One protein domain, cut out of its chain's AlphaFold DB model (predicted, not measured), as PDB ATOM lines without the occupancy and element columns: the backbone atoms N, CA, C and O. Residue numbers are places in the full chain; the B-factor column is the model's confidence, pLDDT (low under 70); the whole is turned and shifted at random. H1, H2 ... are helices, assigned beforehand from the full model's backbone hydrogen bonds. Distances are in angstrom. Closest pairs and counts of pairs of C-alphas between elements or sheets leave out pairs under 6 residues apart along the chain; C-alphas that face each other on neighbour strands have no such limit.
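This is residues 337 to 411 of the 451 residues of an uncharacterized protein of Trypanosoma brucei brucei (strain 927/4 GUTat10.1) (UniProt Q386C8). H2 and the long H3 make a V, their tight link at its point; H1 packs on H2, and H4 meets H2 crosswise, away from H3. The 75 printed residues have four named helices, H1 to H4 in order, and no named strand: all helix, compact, radius of gyration of the C-alphas 13.0 A, spans 40 by 26 by 18 A.

H1, residues 337 to 344, touches H2, residues 351 to 362; the closest C-alphas, Tyr 342 and Ala 358, are 5.1 A apart. H3, residues 368 to 386, is close to H2 but not clearly touching, C-alphas 361 and 372 being closest at 7.4 A. H4, residues 395 to 402, only just touches residues 353 to 357 of H2, with 3 pairs of C-alphas within 8 A, the closest Ala 357 and Val 398 at 6.2 A. Every O i to N i+4 pair is within hydrogen-bond range in H2 and H4, 3 of 4 in H1, 14 of 15 in H3.

H1 begins at C-alpha 337 (419.602, 248.267, 850.983). H3 measures 27.4 A, H2 16.8 A. H4 ends at C-alpha 402 (435.856, 243.347, 865.308).

The printed part has no cut and no long link. Residues 363 to 369, 396 to 398 and 401 to 406 have pLDDT under 70.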
ATOM      1  N   ALA A 337     418.769 247.364 850.199       75.34
ATOM      2  CA  ALA A 337     419.602 248.267 850.983       75.34
ATOM      3  C   ALA A 337     421.053 247.769 851.060       75.34
ATOM      4  O   ALA A 337     421.972 248.584 850.996       75.34
ATOM      5  N   PHE A 338     421.275 246.455 851.154       81.41
ATOM      6  CA  PHE A 338     422.622 245.895 851.125       81.41
ATOM      7  C   PHE A 338     423.310 246.184 849.806       81.41
ATOM      8  O   PHE A 338     424.416 246.710 849.833       81.41
ATOM      9  N   ASP A 339     422.662 245.915 848.671       79.61
ATOM     10  CA  ASP A 339     423.254 246.175 847.356       79.61
ATOM     11  C   ASP A 339     423.609 247.656 847.193       79.61
ATOM     12  O   ASP A 339     424.689 248.003 846.701       79.61
ATOM     13  N   TRP A 340     422.738 248.544 847.685       82.57
ATOM     14  CA  TRP A 340     422.983 249.983 847.696       82.57
ATOM     15  C   TRP A 340     424.260 250.348 848.465       82.57
ATOM     16  O   TRP A 340     425.072 251.135 847.956       82.57
ATOM     17  N   PHE A 341     424.450 249.777 849.661       85.32
ATOM     18  CA  PHE A 341     425.642 249.986 850.489       85.32
ATOM     19  C   PHE A 341     426.873 249.313 849.887       85.32
ATOM     20  O   PHE A 341     427.929 249.939 849.795       85.32
ATOM     21  N   TYR A 342     426.746 248.077 849.416       85.59
ATOM     22  CA  TYR A 342     427.819 247.289 848.826       85.59
ATOM     23  C   TYR A 342     428.438 248.001 847.619       85.59
ATOM     24  O   TYR A 342     429.656 248.190 847.571       85.59
ATOM     25  N   GLN A 343     427.618 248.503 846.689       84.50
ATOM     26  CA  GLN A 343     428.082 249.246 845.508       84.50
ATOM     27  C   GLN A 343     428.844 250.534 845.855       84.50
ATOM     28  O   GLN A 343     429.717 250.951 845.097       84.50
ATOM     29  N   ARG A 344     428.528 251.160 846.995       86.02
ATOM     30  CA  ARG A 344     429.102 252.443 847.439       86.02
ATOM     31  C   ARG A 344     430.251 252.294 848.427       86.02
ATOM     32  O   ARG A 344     431.002 253.245 848.638       86.02
ATOM     33  N   THR A 345     430.400 251.117 849.016       85.10
ATOM     34  CA  THR A 345     431.510 250.784 849.903       85.10
ATOM     35  C   THR A 345     432.791 250.648 849.082       85.10
ATOM     36  O   THR A 345     432.831 249.905 848.101       85.10
ATOM     37  N   CYS A 346     433.832 251.384 849.459       81.62
ATOM     38  CA  CYS A 346     435.111 251.455 848.747       81.62
ATOM     39  C   CYS A 346     436.281 251.575 849.738       81.62
ATOM     40  O   CYS A 346     436.062 251.747 850.933       81.62
ATOM     41  N   GLY A 347     437.516 251.430 849.245       77.72
ATOM     42  CA  GLY A 347     438.730 251.479 850.077       77.72
ATOM     43  C   GLY A 347     439.173 250.135 850.670       77.72
ATOM     44  O   GLY A 347     440.207 250.077 851.326       77.72
ATOM     45  N   TYR A 348     438.442 249.050 850.403       76.82
ATOM     46  CA  TYR A 348     438.771 247.714 850.901       76.82
ATOM     47  C   TYR A 348     439.585 246.894 849.908       76.82
ATOM     48  O   TYR A 348     439.357 246.956 848.698       76.82
ATOM     49  N   SER A 349     440.518 246.111 850.445       73.27
ATOM     50  CA  SER A 349     441.417 245.254 849.663       73.27
ATOM     51  C   SER A 349     440.849 243.856 849.437       73.27
ATOM     52  O   SER A 349     441.134 243.236 848.416       73.27
ATOM     53  N   SER A 350     440.028 243.377 850.375       81.71
ATOM     54  CA  SER A 350     439.366 242.076 850.308       81.71
ATOM     55  C   SER A 350     437.860 242.241 850.113       81.71
ATOM     56  O   SER A 350     437.234 243.155 850.661       81.71
ATOM     57  N   GLU A 351     437.260 241.321 849.356       82.66
ATOM     58  CA  GLU A 351     435.807 241.239 849.194       82.66
ATOM     59  C   GLU A 351     435.105 241.006 850.542       82.66
ATOM     60  O   GLU A 351     434.044 241.576 850.787       82.66
ATOM     61  N   TYR A 352     435.731 240.268 851.465       82.59
ATOM     62  CA  TYR A 352     435.183 239.985 852.796       82.59
ATOM     63  C   TYR A 352     435.026 241.242 853.647       82.59
ATOM     64  O   TYR A 352     433.973 241.445 854.251       82.59
ATOM     65  N   GLU A 353     436.024 242.131 853.629       80.91
ATOM     66  CA  GLU A 353     435.944 243.410 854.342       80.91
ATOM     67  C   GLU A 353     434.795 244.268 853.789       80.91
ATOM     68  O   GLU A 353     434.048 244.895 854.544       80.91
ATOM     69  N   ARG A 354     434.615 244.262 852.462       82.75
ATOM     70  CA  ARG A 354     433.553 245.016 851.790       82.75
ATOM     71  C   ARG A 354     432.163 244.463 852.109       82.75
ATOM     72  O   ARG A 354     431.245 245.246 852.359       82.75
ATOM     73  N   VAL A 355     432.000 243.139 852.098       83.47
ATOM     74  CA  VAL A 355     430.740 242.469 852.457       83.47
ATOM     75  C   VAL A 355     430.390 242.750 853.914       83.47
ATOM     76  O   VAL A 355     429.256 243.128 854.204       83.47
ATOM     77  N   GLU A 356     431.356 242.636 854.822       80.07
ATOM     78  CA  GLU A 356     431.131 242.880 856.246       80.07
ATOM     79  C   GLU A 356     430.777 244.348 856.527       80.07
ATOM     80  O   GLU A 356     429.813 244.634 857.235       80.07
ATOM     81  N   ALA A 357     431.461 245.296 855.881       80.50
ATOM     82  CA  ALA A 357     431.109 246.712 855.955       80.50
ATOM     83  C   ALA A 357     429.668 246.984 855.489       80.50
ATOM     84  O   ALA A 357     428.922 247.711 856.150       80.50
ATOM     85  N   ALA A 358     429.246 246.377 854.375       81.28
ATOM     86  CA  ALA A 358     427.881 246.517 853.877       81.28
ATOM     87  C   ALA A 358     426.848 245.896 854.840       81.28
ATOM     88  O   ALA A 358     425.802 246.503 855.084       81.28
ATOM     89  N   ARG A 359     427.155 244.745 855.458       78.19
ATOM     90  CA  ARG A 359     426.305 244.105 856.483       78.19
ATOM     91  C   ARG A 359     426.138 244.956 857.742       78.19
ATOM     92  O   ARG A 359     425.117 244.848 858.429       78.19
ATOM     93  N   LEU A 360     427.138 245.755 858.106       76.74
ATOM     94  CA  LEU A 360     427.054 246.645 859.264       76.74
ATOM     95  C   LEU A 360     426.063 247.784 859.019       76.74
ATOM     96  O   LEU A 360     425.228 248.046 859.881       76.74
ATOM     97  N   TYR A 361     426.071 248.382 857.826       76.13
ATOM     98  CA  TYR A 361     425.117 249.440 857.470       76.13
ATOM     99  C   TYR A 361     423.673 248.970 857.321       76.13
ATOM    100  O   TYR A 361     422.745 249.759 857.506       76.13
ATOM    101  N   THR A 362     423.465 247.702 856.971       73.08
ATOM    102  CA  THR A 362     422.120 247.123 856.903       73.08
ATOM    103  C   THR A 362     421.624 246.583 858.234       73.08
ATOM    104  O   THR A 362     420.442 246.260 858.338       73.08
ATOM    105  N   SER A 363     422.485 246.485 859.253       69.19
ATOM    106  CA  SER A 363     422.088 245.960 860.555       69.19
ATOM    107  C   SER A 363     421.002 246.839 861.188       69.19
ATOM    108  O   SER A 363     421.195 248.053 861.288       69.19
ATOM    109  N   PRO A 364     419.892 246.259 861.684       63.19
ATOM    110  CA  PRO A 364     418.862 247.025 862.385       63.19
ATOM    111  C   PRO A 364     419.396 247.693 863.663       63.19
ATOM    112  O   PRO A 364     418.877 248.728 864.073       63.19
ATOM    113  N   SER A 365     420.461 247.142 864.258       61.87
ATOM    114  CA  SER A 365     421.096 247.661 865.475       61.87
ATOM    115  C   SER A 365     422.000 248.875 865.236       61.87
ATOM    116  O   SER A 365     422.406 249.524 866.199       61.87
ATOM    117  N   PHE A 366     422.356 249.192 863.984       52.43
ATOM    118  CA  PHE A 366     423.233 250.325 863.685       52.43
ATOM    119  C   PHE A 366     422.448 251.640 863.817       52.43
ATOM    120  O   PHE A 366     421.842 252.098 862.856       52.43
ATOM    121  N   PHE A 367     422.403 252.194 865.035       52.96
ATOM    122  CA  PHE A 367     421.948 253.547 865.393       52.96
ATOM    123  C   PHE A 367     420.932 254.186 864.426       52.96
ATOM    124  O   PHE A 367     421.267 255.078 863.651       52.96
ATOM    125  N   LEU A 368     419.683 253.723 864.570       54.04
ATOM    126  CA  LEU A 368     418.420 254.212 864.007       54.04
ATOM    127  C   LEU A 368     418.395 254.391 862.481       54.04
ATOM    128  O   LEU A 368     419.203 255.096 861.892       54.04
ATOM    129  N   GLY A 369     417.345 253.871 861.832       64.12
ATOM    130  CA  GLY A 369     417.085 254.034 860.391       64.12
ATOM    131  C   GLY A 369     417.178 255.474 859.853       64.12
ATOM    132  O   GLY A 369     417.328 255.651 858.647       64.12
ATOM    133  N   ILE A 370     417.183 256.478 860.737       70.47
ATOM    134  CA  ILE A 370     417.585 257.865 860.482       70.47
ATOM    135  C   ILE A 370     418.964 257.944 859.820       70.47
ATOM    136  O   ILE A 370     419.072 258.590 858.790       70.47
ATOM    137  N   PHE A 371     420.013 257.279 860.325       74.36
ATOM    138  CA  PHE A 371     421.347 257.375 859.719       74.36
ATOM    139  C   PHE A 371     421.352 256.833 858.285       74.36
ATOM    140  O   PHE A 371     421.889 257.468 857.380       74.36
ATOM    141  N   ARG A 372     420.665 255.708 858.045       77.03
ATOM    142  CA  ARG A 372     420.451 255.173 856.691       77.03
ATOM    143  C   ARG A 372     419.703 256.171 855.800       77.03
ATOM    144  O   ARG A 372     420.134 256.416 854.677       77.03
ATOM    145  N   GLN A 373     418.625 256.778 856.297       80.92
ATOM    146  CA  GLN A 373     417.876 257.808 855.567       80.92
ATOM    147  C   GLN A 373     418.730 259.055 855.286       80.92
ATOM    148  O   GLN A 373     418.693 259.588 854.178       80.92
ATOM    149  N   CYS A 374     419.557 259.486 856.241       84.22
ATOM    150  CA  CYS A 374     420.509 260.575 856.068       84.22
ATOM    151  C   CYS A 374     421.542 260.238 854.989       84.22
ATOM    152  O   CYS A 374     421.802 261.075 854.132       84.22
ATOM    153  N   LEU A 375     422.095 259.021 854.974       85.26
ATOM    154  CA  LEU A 375     423.028 258.597 853.927       85.26
ATOM    155  C   LEU A 375     422.375 258.578 852.541       85.26
ATOM    156  O   LEU A 375     423.009 258.996 851.572       85.26
ATOM    157  N   PHE A 376     421.111 258.159 852.440       84.77
ATOM    158  CA  PHE A 376     420.356 258.234 851.187       84.77
ATOM    159  C   PHE A 376     420.148 259.681 850.730       84.77
ATOM    160  O   PHE A 376     420.369 259.991 849.559       84.77
ATOM    161  N   LEU A 377     419.792 260.584 851.649       87.65
ATOM    162  CA  LEU A 377     419.638 262.007 851.350       87.65
ATOM    163  C   LEU A 377     420.967 262.641 850.913       87.65
ATOM    164  O   LEU A 377     421.013 263.366 849.923       87.65
ATOM    165  N   VAL A 378     422.063 262.339 851.612       87.43
ATOM    166  CA  VAL A 378     423.404 262.839 851.281       87.43
ATOM    167  C   VAL A 378     423.874 262.304 849.926       87.43
ATOM    168  O   VAL A 378     424.430 263.070 849.141       87.43
ATOM    169  N   ASP A 379     423.630 261.028 849.607       87.86
ATOM    170  CA  ASP A 379     423.913 260.461 848.279       87.86
ATOM    171  C   ASP A 379     423.111 261.171 847.187       87.86
ATOM    172  O   ASP A 379     423.679 261.542 846.161       87.86
ATOM    173  N   PHE A 380     421.819 261.415 847.418       88.98
ATOM    174  CA  PHE A 380     420.965 262.136 846.479       88.98
ATOM    175  C   PHE A 380     421.475 263.561 846.223       88.98
ATOM    176  O   PHE A 380     421.677 263.946 845.071       88.98
ATOM    177  N   VAL A 381     421.771 264.315 847.285       90.29
ATOM    178  CA  VAL A 381     422.324 265.675 847.195       90.29
ATOM    179  C   VAL A 381     423.677 265.663 846.478       90.29
ATOM    180  O   VAL A 381     423.893 266.427 845.540       90.29
ATOM    181  N   LYS A 382     424.588 264.756 846.845       88.12
ATOM    182  CA  LYS A 382     425.899 264.639 846.193       88.12
ATOM    183  C   LYS A 382     425.765 264.315 844.705       88.12
ATOM    184  O   LYS A 382     426.478 264.900 843.894       88.12
ATOM    185  N   ARG A 383     424.849 263.423 844.324       88.22
ATOM    186  CA  ARG A 383     424.573 263.109 842.914       88.22
ATOM    187  C   ARG A 383     424.000 264.307 842.168       88.22
ATOM    188  O   ARG A 383     424.408 264.533 841.036       88.22
ATOM    189  N   MET A 384     423.132 265.093 842.805       89.75
ATOM    190  CA  MET A 384     422.570 266.312 842.216       89.75
ATOM    191  C   MET A 384     423.653 267.349 841.888       89.75
ATOM    192  O   MET A 384     423.611 267.952 840.821       89.75
ATOM    193  N   PHE A 385     424.642 267.532 842.769       91.19
ATOM    194  CA  PHE A 385     425.675 268.562 842.590       91.19
ATOM    195  C   PHE A 385     426.947 268.080 841.877       91.19
ATOM    196  O   PHE A 385     427.600 268.866 841.200       91.19
ATOM    197  N   VAL A 386     427.330 266.810 842.033       89.09
ATOM    198  CA  VAL A 386     428.626 266.267 841.572       89.09
ATOM    199  C   VAL A 386     428.454 265.188 840.494       89.09
ATOM    200  O   VAL A 386     429.423 264.809 839.838       89.09
ATOM    201  N   GLY A 387     427.245 264.643 840.313       87.18
ATOM    202  CA  GLY A 387     426.972 263.559 839.358       87.18
ATOM    203  C   GLY A 387     427.584 262.204 839.737       87.18
ATOM    204  O   GLY A 387     427.530 261.261 838.952       87.18
ATOM    205  N   ARG A 388     428.180 262.079 840.931       86.25
ATOM    206  CA  ARG A 388     428.843 260.854 841.405       86.25
ATOM    207  C   ARG A 388     428.159 260.299 842.654       86.25
ATOM    208  O   ARG A 388     427.741 261.089 843.503       86.25
ATOM    209  N   PRO A 389     428.093 258.964 842.815       86.64
ATOM    210  CA  PRO A 389     427.565 258.363 844.029       86.64
ATOM    211  C   PRO A 389     428.407 258.708 845.265       86.64
ATOM    212  O   PRO A 389     429.598 259.049 845.197       86.64
ATOM    213  N   LEU A 390     427.774 258.610 846.428       86.29
ATOM    214  CA  LEU A 390     428.450 258.573 847.710       86.29
ATOM    215  C   LEU A 390     429.403 257.375 847.739       86.29
ATOM    216  O   LEU A 390     429.081 256.290 847.268       86.29
ATOM    217  N   GLN A 391     430.596 257.620 848.263       85.84
ATOM    218  CA  GLN A 391     431.635 256.624 848.452       85.84
ATOM    219  C   GLN A 391     431.832 256.502 849.960       85.84
ATOM    220  O   GLN A 391     432.047 257.516 850.624       85.84
ATOM    221  N   LEU A 392     431.658 255.294 850.487       83.47
ATOM    222  CA  LEU A 392     431.729 254.983 851.909       83.47
ATOM    223  C   LEU A 392     433.032 254.223 852.182       83.47
ATOM    224  O   LEU A 392     433.137 253.042 851.852       83.47
ATOM    225  N   ASP A 393     434.008 254.896 852.788       78.84
ATOM    226  CA  ASP A 393     435.189 254.253 853.369       78.84
ATOM    227  C   ASP A 393     434.942 254.045 854.863       78.84
ATOM    228  O   ASP A 393     434.697 254.995 855.611       78.84
ATOM    229  N   CYS A 394     434.949 252.784 855.288       72.16
ATOM    230  CA  CYS A 394     434.570 252.400 856.650       72.16
ATOM    231  C   CYS A 394     435.636 251.531 857.303       72.16
ATOM    232  O   CYS A 394     435.353 250.870 858.301       72.16
ATOM    233  N   THR A 395     436.855 251.548 856.757       71.01
ATOM    234  CA  THR A 395     437.954 250.680 857.183       71.01
ATOM    235  C   THR A 395     438.148 250.754 858.702       71.01
ATOM    236  O   THR A 395     438.262 249.740 859.385       71.01
ATOM    237  N   ARG A 396     438.045 251.968 859.264       69.69
ATOM    238  CA  ARG A 396     438.142 252.221 860.712       69.69
ATOM    239  C   ARG A 396     436.967 251.679 861.528       69.69
ATOM    240  O   ARG A 396     437.156 251.347 862.690       69.69
ATOM    241  N   LEU A 397     435.756 251.663 860.976       69.32
ATOM    242  CA  LEU A 397     434.553 251.216 861.684       69.32
ATOM    243  C   LEU A 397     434.544 249.692 861.814       69.32
ATOM    244  O   LEU A 397     434.320 249.177 862.903       69.32
ATOM    245  N   VAL A 398     434.873 248.998 860.724       69.07
ATOM    246  CA  VAL A 398     435.016 247.539 860.695       69.07
ATOM    247  C   VAL A 398     436.110 247.081 861.669       69.07
ATOM    248  O   VAL A 398     435.852 246.222 862.507       69.07
ATOM    249  N   GLN A 399     437.288 247.718 861.636       70.51
ATOM    250  CA  GLN A 399     438.386 247.435 862.576       70.51
ATOM    251  C   GLN A 399     438.001 247.692 864.040       70.51
ATOM    252  O   GLN A 399     438.377 246.931 864.925       70.51
ATOM    253  N   LYS A 400     437.232 248.753 864.318       70.72
ATOM    254  CA  LYS A 400     436.757 249.046 865.680       70.72
ATOM    255  C   LYS A 400     435.746 248.025 866.197       70.72
ATOM    256  O   LYS A 400     435.745 247.761 867.392       70.72
ATOM    257  N   LEU A 401     434.875 247.510 865.331       68.56
ATOM    258  CA  LEU A 401     433.817 246.570 865.709       68.56
ATOM    259  C   LEU A 401     434.352 245.170 865.995       68.56
ATOM    260  O   LEU A 401     433.939 244.559 866.971       68.56
ATOM    261  N   HIS A 402     435.274 244.686 865.163       66.35
ATOM    262  CA  HIS A 402     435.856 243.347 865.308       66.35
ATOM    263  C   HIS A 402     437.106 243.320 866.197       66.35
ATOM    264  O   HIS A 402     437.574 242.253 866.580       66.35
ATOM    265  N   GLY A 403     437.646 244.492 866.545       63.59
ATOM    266  CA  GLY A 403     438.942 244.612 867.200       63.59
ATOM    267  C   GLY A 403     440.103 244.316 866.242       63.59
ATOM    268  O   GLY A 403     439.934 243.802 865.140       63.59
ATOM    269  N   ASN A 404     441.324 244.641 866.671       62.20
ATOM    270  CA  ASN A 404     442.534 244.410 865.871       62.20
ATOM    271  C   ASN A 404     442.967 242.929 865.823       62.20
ATOM    272  O   ASN A 404     443.979 242.621 865.197       62.20
ATOM    273  N   SER A 405     442.266 242.026 866.518       60.48
ATOM    274  CA  SER A 405     442.658 240.619 866.667       60.48
ATOM    275  C   SER A 405     442.252 239.735 865.489       60.48
ATOM    276  O   SER A 405     442.902 238.717 865.263       60.48
ATOM    277  N   VAL A 406     441.213 240.100 864.727       66.78
ATOM    278  CA  VAL A 406     440.697 239.260 863.637       66.78
ATOM    279  C   VAL A 406     441.020 239.872 862.279       66.78
ATOM    280  O   VAL A 406     440.545 240.954 861.934       66.78
ATOM    281  N   ASP A 407     441.803 239.152 861.471       70.97
ATOM    282  CA  ASP A 407     442.023 239.525 860.075       70.97
ATOM    283  C   ASP A 407     440.812 239.115 859.224       70.97
ATOM    284  O   ASP A 407     440.700 237.985 858.734       70.97
ATOM    285  N   ILE A 408     439.887 240.057 859.038       72.01
ATOM    286  CA  ILE A 408     438.682 239.889 858.209       72.01
ATOM    287  C   ILE A 408     439.050 239.569 856.756       72.01
ATOM    288  O   ILE A 408     438.288 238.911 856.052       72.01
ATOM    289  N   ARG A 409     440.248 239.949 856.291       71.76
ATOM    290  CA  ARG A 409     440.700 239.622 854.929       71.76
ATOM    291  C   ARG A 409     440.815 238.123 854.702       71.76
ATOM    292  O   ARG A 409     440.700 237.689 853.560       71.76
ATOM    293  N   ARG A 410     441.042 237.361 855.774       76.12
ATOM    294  CA  ARG A 410     441.206 235.901 855.777       76.12
ATOM    295  C   ARG A 410     440.044 235.166 856.437       76.12
ATOM    296  O   ARG A 410     440.059 233.940 856.482       76.12
ATOM    297  N   SER A 411     439.059 235.900 856.946       78.55
ATOM    298  CA  SER A 411     437.947 235.333 857.700       78.55
ATOM    299  C   SER A 411     436.634 235.716 857.021       78.55
ATOM    300  O   SER A 411     436.172 236.843 857.218       78.55
TER     301      SER A 411